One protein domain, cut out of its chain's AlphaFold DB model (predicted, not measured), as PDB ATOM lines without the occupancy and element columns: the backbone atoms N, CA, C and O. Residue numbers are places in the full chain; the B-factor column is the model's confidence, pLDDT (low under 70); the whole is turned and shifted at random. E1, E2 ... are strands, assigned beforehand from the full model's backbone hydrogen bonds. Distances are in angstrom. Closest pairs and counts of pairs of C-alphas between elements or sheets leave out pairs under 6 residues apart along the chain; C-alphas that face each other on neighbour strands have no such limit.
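Overview. This is residues 68 to 162 of the 363 residues of an uncharacterized protein of Stenotrophomonas maltophilia (UniProt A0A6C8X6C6). Two twisted sheets lie face to face as a sandwich: E1 to E4 make one layer, and the other is built round the long strand E9, with E6 and then E5 on one side of it and E7 and E8 on the other. The layers come close where the edge strand E4 meets E5, and a long loop, residues 119 to 135, reaches out to one end of the longest axis. The printed part has 95 residues with no named helix and nine named strands, E1 to E9 in order; the class is all strand. The sheet E1 - E2 - E3 - E4 is antiparallel throughout, and the pairs of the other, branched sheet are antiparallel too. The whole is compact, with a radius of gyration of the C-alphas of 12.6 A, yet elongated, spanning 41 by 24 by 20 A.

Along the chain. E1, residues 68 to 72, begins at C-alpha 68 (285.798, 352.509, 155.160). E2 is residues 75 to 79, E3 residues 83 to 88, 17.2 A long, and E4 residues 93 to 97. E5, residues 105 to 108, begins at C-alpha 105 (268.550, 354.401, 146.342). E6 is residues 114 to 118, 14.3 A long, E7 residues 136 to 138, and E8 residues 143 to 147. E9, residues 152 to 161, is 29.4 A long and ends at C-alpha 161 (268.766, 369.996, 138.878).

Arrangement. E1, E2, E3 and E4 form a meander, each strand the antiparallel neighbour of the one before. N 70 and O 77 of the hairpin E1 and E2 are 2.8 A apart, N 78 and O 85 of E2 and E3 2.8 A, and N 84 and O 96 of E3 and E4 2.9 A. The two sheets' facing parts are 8.1 A centre to centre, their best planes 29 degrees apart. Across them, the closest C-alphas of E4 and E5, Thr 94 and Ala 107, are 5.5 A apart, and those of E3 and E6, Ile 86 and Ala 116, 7.0 A. E5 and E6 are a hairpin, with N 107 and O 116 at 2.9 A. E9 has staggered pairing: N 154 and O 145 of E8 are 2.8 A apart, N 159 and O 115 of E6 2.9 A, and N 160 and O 137 of E7 2.9 A.

Size, cuts and confidence. The C-alphas farthest apart, Gly 133 and Asn 149, are 41.8 A apart. The printed part has no cut. The link E6 to E7, 17 residues, is long. Mean pLDDT of the printed part is 73.7; 29 residues are under 70, among them 68 to 75 and 145 to 152.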
ATOM      1  N   TYR A  68     284.647 351.993 155.901       65.81
ATOM      2  CA  TYR A  68     285.798 352.509 155.160       65.81
ATOM      3  C   TYR A  68     285.320 353.474 154.082       65.81
ATOM      4  O   TYR A  68     284.524 353.095 153.227       65.81
ATOM      5  N   CYS A  69     285.819 354.708 154.101       68.38
ATOM      6  CA  CYS A  69     285.413 355.761 153.172       68.38
ATOM      7  C   CYS A  69     286.562 356.200 152.256       68.38
ATOM      8  O   CYS A  69     287.699 356.347 152.700       68.38
ATOM      9  N   HIS A  70     286.244 356.472 150.992       66.12
ATOM     10  CA  HIS A  70     287.141 357.013 149.977       66.12
ATOM     11  C   HIS A  70     286.520 358.254 149.320       66.12
ATOM     12  O   HIS A  70     285.314 358.300 149.073       66.12
ATOM     13  N   GLN A  71     287.342 359.261 149.025       66.81
ATOM     14  CA  GLN A  71     286.889 360.499 148.389       66.81
ATOM     15  C   GLN A  71     286.917 360.358 146.860       66.81
ATOM     16  O   GLN A  71     287.981 360.216 146.266       66.81
ATOM     17  N   ALA A  72     285.754 360.444 146.221       60.81
ATOM     18  CA  ALA A  72     285.578 360.438 144.771       60.81
ATOM     19  C   ALA A  72     285.138 361.839 144.302       60.81
ATOM     20  O   ALA A  72     283.951 362.137 144.156       60.81
ATOM     21  N   GLY A  73     286.107 362.739 144.105       66.19
ATOM     22  CA  GLY A  73     285.839 364.134 143.737       66.19
ATOM     23  C   GLY A  73     285.109 364.898 144.849       66.19
ATOM     24  O   GLY A  73     285.583 364.949 145.983       66.19
ATOM     25  N   SER A  74     283.951 365.486 144.539       66.75
ATOM     26  CA  SER A  74     283.074 366.188 145.497       66.75
ATOM     27  C   SER A  74     282.185 365.262 146.343       66.75
ATOM     28  O   SER A  74     281.333 365.742 147.094       66.75
ATOM     29  N   TYR A  75     282.352 363.946 146.208       67.00
ATOM     30  CA  TYR A  75     281.537 362.925 146.855       67.00
ATOM     31  C   TYR A  75     282.409 362.001 147.702       67.00
ATOM     32  O   TYR A  75     283.547 361.704 147.339       67.00
ATOM     33  N   GLN A  76     281.874 361.516 148.818       73.19
ATOM     34  CA  GLN A  76     282.521 360.499 149.637       73.19
ATOM     35  C   GLN A  76     281.744 359.190 149.506       73.19
ATOM     36  O   GLN A  76     280.535 359.132 149.715       73.19
ATOM     37  N   VAL A  77     282.450 358.130 149.133       71.62
ATOM     38  CA  VAL A  77     281.910 356.779 148.991       71.62
ATOM     39  C   VAL A  77     282.375 355.965 150.184       71.62
ATOM     40  O   VAL A  77     283.565 355.944 150.479       71.62
ATOM     41  N   CYS A  78     281.459 355.282 150.857       72.94
ATOM     42  CA  CYS A  78     281.748 354.520 152.062       72.94
ATOM     43  C   CYS A  78     281.232 353.082 151.962       72.94
ATOM     44  O   CYS A  78     280.173 352.814 151.387       72.94
ATOM     45  N   LYS A  79     281.988 352.145 152.530       70.12
ATOM     46  CA  LYS A  79     281.715 350.712 152.495       70.12
ATOM     47  C   LYS A  79     281.873 350.104 153.877       70.12
ATOM     48  O   LYS A  79     282.847 350.349 154.577       70.12
ATOM     49  N   SER A  80     280.917 349.271 154.247       69.31
ATOM     50  CA  SER A  80     280.989 348.413 155.430       69.31
ATOM     51  C   SER A  80     280.571 346.999 155.033       69.31
ATOM     52  O   SER A  80     280.316 346.742 153.854       69.31
ATOM     53  N   LYS A  81     280.477 346.102 156.015       67.50
ATOM     54  CA  LYS A  81     280.266 344.667 155.814       67.50
ATOM     55  C   LYS A  81     279.099 344.326 154.878       67.50
ATOM     56  O   LYS A  81     279.278 343.542 153.952       67.50
ATOM     57  N   ASP A  82     277.937 344.944 155.111       69.44
ATOM     58  CA  ASP A  82     276.669 344.573 154.462       69.44
ATOM     59  C   ASP A  82     275.948 345.759 153.780       69.44
ATOM     60  O   ASP A  82     274.847 345.601 153.246       69.44
ATOM     61  N   LYS A  83     276.540 346.965 153.796       71.56
ATOM     62  CA  LYS A  83     275.975 348.183 153.180       71.56
ATOM     63  C   LYS A  83     277.044 349.024 152.472       71.56
ATOM     64  O   LYS A  83     278.182 349.155 152.939       71.56
ATOM     65  N   THR A  84     276.616 349.662 151.390       73.62
ATOM     66  CA  THR A  84     277.359 350.654 150.608       73.62
ATOM     67  C   THR A  84     276.657 352.004 150.722       73.62
ATOM     68  O   THR A  84     275.435 352.073 150.611       73.62
ATOM     69  N   CYS A  85     277.405 353.081 150.935       74.56
ATOM     70  CA  CYS A  85     276.871 354.428 151.106       74.56
ATOM     71  C   CYS A  85     277.603 355.440 150.216       74.56
ATOM     72  O   CYS A  85     278.788 355.288 149.926       74.56
ATOM     73  N   ILE A  86     276.909 356.506 149.829       76.56
ATOM     74  CA  ILE A  86     277.491 357.680 149.174       76.56
ATOM     75  C   ILE A  86     276.951 358.945 149.832       76.56
ATOM     76  O   ILE A  86     275.767 359.025 150.167       76.56
ATOM     77  N   SER A  87     277.824 359.926 150.015       76.50
ATOM     78  CA  SER A  87     277.505 361.254 150.523       76.50
ATOM     79  C   SER A  87     278.119 362.350 149.662       76.50
ATOM     80  O   SER A  87     279.054 362.129 148.888       76.50
ATOM     81  N   THR A  88     277.565 363.550 149.782       76.19
ATOM     82  CA  THR A  88     278.007 364.747 149.063       76.19
ATOM     83  C   THR A  88     278.767 365.700 149.979       76.19
ATOM     84  O   THR A  88     278.615 365.659 151.200       76.19
ATOM     85  N   ALA A  89     279.524 366.631 149.392       68.81
ATOM     86  CA  ALA A  89     280.075 367.775 150.123       68.81
ATOM     87  C   ALA A  89     278.992 368.629 150.826       68.81
ATOM     88  O   ALA A  89     279.266 369.239 151.853       68.81
ATOM     89  N   SER A  90     277.756 368.633 150.312       70.12
ATOM     90  CA  SER A  90     276.579 369.273 150.922       70.12
ATOM     91  C   SER A  90     275.933 368.458 152.060       70.12
ATOM     92  O   SER A  90     274.901 368.858 152.595       70.12
ATOM     93  N   GLY A  91     276.538 367.336 152.468       67.19
ATOM     94  CA  GLY A  91     276.242 366.634 153.721       67.19
ATOM     95  C   GLY A  91     275.092 365.626 153.679       67.19
ATOM     96  O   GLY A  91     274.859 364.941 154.675       67.19
ATOM     97  N   PHE A  92     274.389 365.473 152.554       75.06
ATOM     98  CA  PHE A  92     273.363 364.437 152.434       75.06
ATOM     99  C   PHE A  92     273.981 363.093 152.028       75.06
ATOM    100  O   PHE A  92     274.966 363.034 151.291       75.06
ATOM    101  N   ARG A  93     273.408 361.996 152.538       78.56
ATOM    102  CA  ARG A  93     273.937 360.632 152.404       78.56
ATOM    103  C   ARG A  93     272.816 359.654 152.086       78.56
ATOM    104  O   ARG A  93     271.772 359.690 152.727       78.56
ATOM    105  N   THR A  94     273.059 358.749 151.143       77.94
ATOM    106  CA  THR A  94     272.217 357.571 150.910       77.94
ATOM    107  C   THR A  94     273.021 356.301 151.161       77.94
ATOM    108  O   THR A  94     274.230 356.262 150.933       77.94
ATOM    109  N   CYS A  95     272.351 355.272 151.671       78.19
ATOM    110  CA  CYS A  95     272.928 353.977 152.005       78.19
ATOM    111  C   CYS A  95     272.031 352.866 151.476       78.19
ATOM    112  O   CYS A  95     270.808 352.943 151.575       78.19
ATOM    113  N   ALA A  96     272.657 351.815 150.968       74.50
ATOM    114  CA  ALA A  96     272.012 350.667 150.369       74.50
ATOM    115  C   ALA A  96     272.599 349.388 150.976       74.50
ATOM    116  O   ALA A  96     273.817 349.215 150.981       74.50
ATOM    117  N   ALA A  97     271.755 348.492 151.491       74.81
ATOM    118  CA  ALA A  97     272.200 347.174 151.942       74.81
ATOM    119  C   ALA A  97     272.477 346.287 150.721       74.81
ATOM    120  O   ALA A  97     271.594 346.110 149.881       74.81
ATOM    121  N   ASP A  98     273.672 345.712 150.614       67.81
ATOM    122  CA  ASP A  98     274.131 345.049 149.383       67.81
ATOM    123  C   ASP A  98     273.249 343.853 148.984       67.81
ATOM    124  O   ASP A  98     273.054 343.578 147.803       67.81
ATOM    125  N   THR A  99     272.684 343.165 149.980       68.81
ATOM    126  CA  THR A  99     271.806 341.994 149.822       68.81
ATOM    127  C   THR A  99     270.343 342.346 149.543       68.81
ATOM    128  O   THR A  99     269.583 341.490 149.096       68.81
ATOM    129  N   SER A 100     269.923 343.586 149.825       69.62
ATOM    130  CA  SER A 100     268.508 344.004 149.796       69.62
ATOM    131  C   SER A 100     268.218 345.155 148.826       69.62
ATOM    132  O   SER A 100     267.056 345.440 148.538       69.62
ATOM    133  N   ASN A 101     269.254 345.795 148.286       73.19
ATOM    134  CA  ASN A 101     269.171 346.877 147.308       73.19
ATOM    135  C   ASN A 101     268.718 346.365 145.927       73.19
ATOM    136  O   ASN A 101     269.528 346.164 145.026       73.19
ATOM    137  N   LYS A 102     267.414 346.137 145.752       74.81
ATOM    138  CA  LYS A 102     266.844 345.628 144.489       74.81
ATOM    139  C   LYS A 102     266.582 346.708 143.433       74.81
ATOM    140  O   LYS A 102     266.427 346.370 142.266       74.81
ATOM    141  N   THR A 103     266.509 347.981 143.823       75.19
ATOM    142  CA  THR A 103     266.019 349.087 142.969       75.19
ATOM    143  C   THR A 103     266.982 350.269 142.837       75.19
ATOM    144  O   THR A 103     266.742 351.171 142.034       75.19
ATOM    145  N   GLY A 104     268.060 350.291 143.620       77.25
ATOM    146  CA  GLY A 104     268.840 351.495 143.868       77.25
ATOM    147  C   GLY A 104     268.185 352.412 144.905       77.25
ATOM    148  O   GLY A 104     267.017 352.249 145.267       77.25
ATOM    149  N   HIS A 105     268.963 353.386 145.375       78.94
ATOM    150  CA  HIS A 105     268.550 354.401 146.342       78.94
ATOM    151  C   HIS A 105     269.098 355.770 145.939       78.94
ATOM    152  O   HIS A 105     270.270 355.886 145.580       78.94
ATOM    153  N   THR A 106     268.285 356.814 146.095       80.69
ATOM    154  CA  THR A 106     268.633 358.202 145.761       80.69
ATOM    155  C   THR A 106     268.312 359.105 146.943       80.69
ATOM    156  O   THR A 106     267.204 359.046 147.471       80.69
ATOM    157  N   ALA A 107     269.254 359.963 147.335       79.94
ATOM    158  CA  ALA A 107     268.994 361.083 148.236       79.94
ATOM    159  C   ALA A 107     269.058 362.399 147.453       79.94
ATOM    160  O   ALA A 107     269.918 362.565 146.588       79.94
ATOM    161  N   THR A 108     268.157 363.326 147.776       77.06
ATOM    162  CA  THR A 108     268.148 364.711 147.282       77.06
ATOM    163  C   THR A 108     268.248 365.661 148.468       77.06
ATOM    164  O   THR A 108     267.680 365.365 149.521       77.06
ATOM    165  N   ASN A 109     268.881 366.821 148.304       69.75
ATOM    166  CA  ASN A 109     268.787 367.886 149.305       69.75
ATOM    167  C   ASN A 109     267.362 368.488 149.380       69.75
ATOM    168  O   ASN A 109     266.533 368.280 148.491       69.75
ATOM    169  N   ASN A 110     267.071 369.249 150.443       72.69
ATOM    170  CA  ASN A 110     265.731 369.809 150.692       72.69
ATOM    171  C   ASN A 110     265.251 370.747 149.571       72.69
ATOM    172  O   ASN A 110     264.079 370.716 149.206       72.69
ATOM    173  N   SER A 111     266.157 371.546 149.000       72.38
ATOM    174  CA  SER A 111     265.883 372.441 147.867       72.38
ATOM    175  C   SER A 111     265.774 371.720 146.520       72.38
ATOM    176  O   SER A 111     265.459 372.364 145.525       72.38
ATOM    177  N   ARG A 112     266.054 370.409 146.468       78.88
ATOM    178  CA  ARG A 112     266.061 369.582 145.249       78.88
ATOM    179  C   ARG A 112     266.892 370.190 144.112       78.88
ATOM    180  O   ARG A 112     266.511 370.153 142.946       78.88
ATOM    181  N   THR A 113     268.059 370.715 144.482       78.62
ATOM    182  CA  THR A 113     269.094 371.229 143.571       78.62
ATOM    183  C   THR A 113     270.245 370.244 143.371       78.62
ATOM    184  O   THR A 113     270.907 370.287 142.338       78.62
ATOM    185  N   GLU A 114     270.471 369.334 144.325       79.19
ATOM    186  CA  GLU A 114     271.537 368.326 144.282       79.19
ATOM    187  C   GLU A 114     271.019 366.948 144.712       79.19
ATOM    188  O   GLU A 114     270.165 366.835 145.600       79.19
ATOM    189  N   ALA A 115     271.563 365.895 144.100       80.31
ATOM    190  CA  ALA A 115     271.272 364.510 144.440       80.31
ATOM    191  C   ALA A 115     272.491 363.587 144.288       80.31
ATOM    192  O   ALA A 115     273.469 363.903 143.608       80.31
ATOM    193  N   ALA A 116     272.409 362.421 144.920       82.69
ATOM    194  CA  ALA A 116     273.387 361.345 144.845       82.69
ATOM    195  C   ALA A 116     272.642 360.015 144.940       82.69
ATOM    196  O   ALA A 116     271.746 359.857 145.779       82.69
ATOM    197  N   SER A 117     272.999 359.065 144.081       82.81
ATOM    198  CA  SER A 117     272.338 357.766 144.034       82.81
ATOM    199  C   SER A 117     273.301 356.603 143.845       82.81
ATOM    200  O   SER A 117     274.416 356.745 143.339       82.81
ATOM    201  N   ILE A 118     272.839 355.440 144.301       81.44
ATOM    202  CA  ILE A 118     273.489 354.134 144.195       81.44
ATOM    203  C   ILE A 118     272.527 353.228 143.424       81.44
ATOM    204  O   ILE A 118     271.344 353.160 143.760       81.44
ATOM    205  N   SER A 119     273.010 352.524 142.404       80.12
ATOM    206  CA  SER A 119     272.227 351.558 141.631       80.12
ATOM    207  C   SER A 119     271.959 350.272 142.414       80.12
ATOM    208  O   SER A 119     272.656 349.959 143.385       80.12
ATOM    209  N   ALA A 120     271.007 349.464 141.947       80.12
ATOM    210  CA  ALA A 120     270.958 348.054 142.318       80.12
ATOM    211  C   ALA A 120     272.212 347.314 141.784       80.12
ATOM    212  O   ALA A 120     272.878 347.811 140.861       80.12
ATOM    213  N   PRO A 121     272.571 346.144 142.346       76.56
ATOM    214  CA  PRO A 121     273.636 345.295 141.830       76.56
ATOM    215  C   PRO A 121     273.548 345.071 140.319       76.56
ATOM    216  O   PRO A 121     272.537 344.606 139.802       76.56
ATOM    217  N   ASN A 122     274.644 345.371 139.628       73.50
ATOM    218  CA  ASN A 122     274.846 345.189 138.193       73.50
ATOM    219  C   ASN A 122     273.859 345.972 137.295       73.50
ATOM    220  O   ASN A 122     273.742 345.665 136.110       73.50
ATOM    221  N   THR A 123     273.184 347.007 137.817       76.62
ATOM    222  CA  THR A 123     272.313 347.904 137.031       76.62
ATOM    223  C   THR A 123     272.931 349.286 136.820       76.62
ATOM    224  O   THR A 123     273.828 349.709 137.550       76.62
ATOM    225  N   ALA A 124     272.420 350.033 135.839       77.81
ATOM    226  CA  ALA A 124     272.728 351.453 135.685       77.81
ATOM    227  C   ALA A 124     272.208 352.280 136.878       77.81
ATOM    228  O   ALA A 124     271.322 351.843 137.622       77.81
ATOM    229  N   VAL A 125     272.771 353.475 137.063       79.06
ATOM    230  CA  VAL A 125     272.348 354.412 138.111       79.06
ATOM    231  C   VAL A 125     271.071 355.124 137.681       79.06
ATOM    232  O   VAL A 125     271.040 355.773 136.636       79.06
ATOM    233  N   ASN A 126     270.030 355.021 138.505       73.06
ATOM    234  CA  ASN A 126     268.777 355.727 138.270       73.06
ATOM    235  C   ASN A 126     268.909 357.203 138.704       73.06
ATOM    236  O   ASN A 126     269.420 357.467 139.803       73.06
ATOM    237  N   PRO A 127     268.446 358.166 137.880       76.12
ATOM    238  CA  PRO A 127     268.316 359.555 138.300       76.12
ATOM    239  C   PRO A 127     267.241 359.699 139.395       76.12
ATOM    240  O   PRO A 127     266.424 358.793 139.594       76.12
ATOM    241  N   PRO A 128     267.202 360.833 140.113       80.50
ATOM    242  CA  PRO A 128     266.045 361.195 140.926       80.50
ATOM    243  C   PRO A 128     264.776 361.263 140.067       80.50
ATOM    244  O   PRO A 128     264.823 361.690 138.916       80.50
ATOM    245  N   THR A 129     263.623 360.897 140.630       80.88
ATOM    246  CA  THR A 129     262.334 361.100 139.956       80.88
ATOM    247  C   THR A 129     262.073 362.596 139.785       80.88
ATOM    248  O   THR A 129     261.994 363.314 140.789       80.88
ATOM    249  N   ASN A 130     261.919 363.053 138.537       75.56
ATOM    250  CA  ASN A 130     261.571 364.437 138.221       75.56
ATOM    251  C   ASN A 130     260.187 364.788 138.787       75.56
ATOM    252  O   ASN A 130     259.221 364.042 138.614       75.56
ATOM    253  N   ARG A 131     260.078 365.965 139.404       76.38
ATOM    254  CA  ARG A 131     258.802 366.680 139.576       76.38
ATOM    255  C   ARG A 131     258.584 367.639 138.393       76.38
ATOM    256  O   ARG A 131     259.539 367.910 137.663       76.38
ATOM    257  N   PRO A 132     257.373 368.190 138.188       71.44
ATOM    258  CA  PRO A 132     257.170 369.259 137.211       71.44
ATOM    259  C   PRO A 132     258.172 370.405 137.424       71.44
ATOM    260  O   PRO A 132     258.355 370.860 138.554       71.44
ATOM    261  N   GLY A 133     258.824 370.840 136.343       68.31
ATOM    262  CA  GLY A 133     259.878 371.864 136.349       68.31
ATOM    263  C   GLY A 133     261.291 371.371 136.701       68.31
ATOM    264  O   GLY A 133     262.236 372.131 136.531       68.31
ATOM    265  N   GLU A 134     261.475 370.121 137.142       77.94
ATOM    266  CA  GLU A 134     262.805 369.566 137.432       77.94
ATOM    267  C   GLU A 134     263.425 368.869 136.213       77.94
ATOM    268  O   GLU A 134     262.766 368.077 135.533       77.94
ATOM    269  N   ASP A 135     264.723 369.089 136.000       83.31
ATOM    270  CA  ASP A 135     265.533 368.387 135.004       83.31
ATOM    271  C   ASP A 135     266.866 367.947 135.630       83.31
ATOM    272  O   ASP A 135     267.812 368.724 135.764       83.31
ATOM    273  N   TRP A 136     266.921 366.693 136.078       85.12
ATOM    274  CA  TRP A 136     268.076 366.139 136.779       85.12
ATOM    275  C   TRP A 136     269.165 365.674 135.805       85.12
ATOM    276  O   TRP A 136     269.072 364.595 135.213       85.12
ATOM    277  N   LYS A 137     270.246 366.451 135.687       84.06
ATOM    278  CA  LYS A 137     271.442 366.086 134.915       84.06
ATOM    279  C   LYS A 137     272.500 365.413 135.786       84.06
ATOM    280  O   LYS A 137     272.679 365.808 136.939       84.06
ATOM    281  N   PRO A 138     273.228 364.409 135.263       82.19
ATOM    282  CA  PRO A 138     274.369 363.830 135.959       82.19
ATOM    283  C   PRO A 138     275.503 364.856 136.058       82.19
ATOM    284  O   PRO A 138     275.819 365.526 135.077       82.19
ATOM    285  N   THR A 139     276.152 364.960 137.215       72.88
ATOM    286  CA  THR A 139     277.228 365.936 137.436       72.88
ATOM    287  C   THR A 139     278.530 365.288 137.860       72.88
ATOM    288  O   THR A 139     278.691 364.847 138.999       72.88
ATOM    289  N   GLY A 140     279.494 365.323 136.941       65.81
ATOM    290  CA  GLY A 140     280.840 364.806 137.148       65.81
ATOM    291  C   GLY A 140     280.966 363.308 136.877       65.81
ATOM    292  O   GLY A 140     280.128 362.683 136.227       65.81
ATOM    293  N   GLN A 141     282.079 362.745 137.340       60.97
ATOM    294  CA  GLN A 141     282.454 361.366 137.069       60.97
ATOM    295  C   GLN A 141     281.826 360.434 138.117       60.97
ATOM    296  O   GLN A 141     282.354 360.275 139.217       60.97
ATOM    297  N   GLY A 142     280.694 359.819 137.766       68.25
ATOM    298  CA  GLY A 142     280.169 358.657 138.485       68.25
ATOM    299  C   GLY A 142     281.140 357.468 138.442       68.25
ATOM    300  O   GLY A 142     282.113 357.462 137.681       68.25
ATOM    301  N   GLY A 143     280.882 356.443 139.251       72.94
ATOM    302  CA  GLY A 143     281.790 355.305 139.395       72.94
ATOM    303  C   GLY A 143     281.099 353.996 139.765       72.94
ATOM    304  O   GLY A 143     279.875 353.899 139.804       72.94
ATOM    305  N   SER A 144     281.913 352.975 140.024       72.81
ATOM    306  CA  SER A 144     281.486 351.600 140.291       72.81
ATOM    307  C   SER A 144     282.204 351.040 141.517       72.81
ATOM    308  O   SER A 144     283.421 351.185 141.627       72.81
ATOM    309  N   ILE A 145     281.468 350.371 142.402       69.50
ATOM    310  CA  ILE A 145     281.962 349.739 143.631       69.50
ATOM    311  C   ILE A 145     281.606 348.256 143.557       69.50
ATOM    312  O   ILE A 145     280.427 347.914 143.481       69.50
ATOM    313  N   THR A 146     282.597 347.372 143.612       65.75
ATOM    314  CA  THR A 146     282.369 345.921 143.581       65.75
ATOM    315  C   THR A 146     282.447 345.337 144.992       65.75
ATOM    316  O   THR A 146     283.439 345.513 145.696       65.75
ATOM    317  N   ASN A 147     281.401 344.632 145.427       58.59
ATOM    318  CA  ASN A 147     281.449 343.771 146.604       58.59
ATOM    319  C   ASN A 147     282.009 342.400 146.191       58.59
ATOM    320  O   ASN A 147     281.340 341.619 145.514       58.59
ATOM    321  N   ASN A 148     283.223 342.091 146.649       51.75
ATOM    322  CA  ASN A 148     283.917 340.843 146.328       51.75
ATOM    323  C   ASN A 148     283.359 339.601 147.051       51.75
ATOM    324  O   ASN A 148     283.590 338.492 146.581       51.75
ATOM    325  N   ASN A 149     282.598 339.757 148.140       52.16
ATOM    326  CA  ASN A 149     281.945 338.633 148.826       52.16
ATOM    327  C   ASN A 149     280.657 338.178 148.114       52.16
ATOM    328  O   ASN A 149     280.245 337.034 148.281       52.16
ATOM    329  N   GLY A 150     280.021 339.062 147.333       57.25
ATOM    330  CA  GLY A 150     278.812 338.761 146.550       57.25
ATOM    331  C   GLY A 150     279.006 338.756 145.028       57.25
ATOM    332  O   GLY A 150     278.075 338.414 144.305       57.25
ATOM    333  N   ASN A 151     280.182 339.159 144.538       63.72
ATOM    334  CA  ASN A 151     280.464 339.458 143.127       63.72
ATOM    335  C   ASN A 151     279.437 340.422 142.485       63.72
ATOM    336  O   ASN A 151     279.030 340.272 141.331       63.72
ATOM    337  N   THR A 152     278.985 341.412 143.259       64.56
ATOM    338  CA  THR A 152     277.988 342.412 142.856       64.56
ATOM    339  C   THR A 152     278.636 343.777 142.681       64.56
ATOM    340  O   THR A 152     279.374 344.230 143.552       64.56
ATOM    341  N   THR A 153     278.358 344.466 141.572       71.31
ATOM    342  CA  THR A 153     278.853 345.829 141.337       71.31
ATOM    343  C   THR A 153     277.721 346.840 141.452       71.31
ATOM    344  O   THR A 153     276.777 346.811 140.668       71.31
ATOM    345  N   ASN A 154     277.811 347.752 142.413       75.19
ATOM    346  CA  ASN A 154     276.910 348.890 142.545       75.19
ATOM    347  C   ASN A 154     277.548 350.106 141.872       75.19
ATOM    348  O   ASN A 154     278.661 350.506 142.210       75.19
ATOM    349  N   ASN A 155     276.839 350.706 140.924       78.06
ATOM    350  CA  ASN A 155     277.241 351.961 140.308       78.06
ATOM    351  C   ASN A 155     276.715 353.134 141.143       78.06
ATOM    352  O   ASN A 155     275.700 353.008 141.829       78.06
ATOM    353  N   PHE A 156     277.381 354.281 141.087       81.38
ATOM    354  CA  PHE A 156     276.959 355.496 141.777       81.38
ATOM    355  C   PHE A 156     277.133 356.724 140.892       81.38
ATOM    356  O   PHE A 156     278.016 356.762 140.031       81.38
ATOM    357  N   ASN A 157     276.296 357.738 141.105       82.25
ATOM    358  CA  ASN A 157     276.394 358.995 140.374       82.25
ATOM    359  C   ASN A 157     275.848 360.179 141.185       82.25
ATOM    360  O   ASN A 157     274.967 360.016 142.033       82.25
ATOM    361  N   GLY A 158     276.380 361.367 140.906       83.31
ATOM    362  CA  GLY A 158     275.856 362.640 141.394       83.31
ATOM    363  C   GLY A 158     274.962 363.292 140.344       83.31
ATOM    364  O   GLY A 158     275.178 363.101 139.149       83.31
ATOM    365  N   TYR A 159     273.972 364.069 140.778       83.25
ATOM    366  CA  TYR A 159     273.100 364.838 139.888       83.25
ATOM    367  C   TYR A 159     272.898 366.259 140.412       83.25
ATOM    368  O   TYR A 159     272.859 366.485 141.625       83.25
ATOM    369  N   LYS A 160     272.675 367.196 139.492       85.62
ATOM    370  CA  LYS A 160     272.125 368.524 139.777       85.62
ATOM    371  C   LYS A 160     270.839 368.729 139.002       85.62
ATOM    372  O   LYS A 160     270.635 368.134 137.947       85.62
ATOM    373  N   ASN A 161     269.971 369.559 139.554       83.88
ATOM    374  CA  ASN A 161     268.766 369.996 138.878       83.88
ATOM    375  C   ASN A 161     269.104 371.243 138.049       83.88
ATOM    376  O   ASN A 161     269.462 372.275 138.614       83.88
ATOM    377  N   GLU A 162     269.030 371.121 136.726       81.50
ATOM    378  CA  GLU A 162     269.185 372.229 135.771       81.50
ATOM    379  C   GLU A 162     267.824 372.791 135.320       81.50
ATOM    380  O   GLU A 162     267.762 373.737 134.535       81.50
TER     381      GLU A 162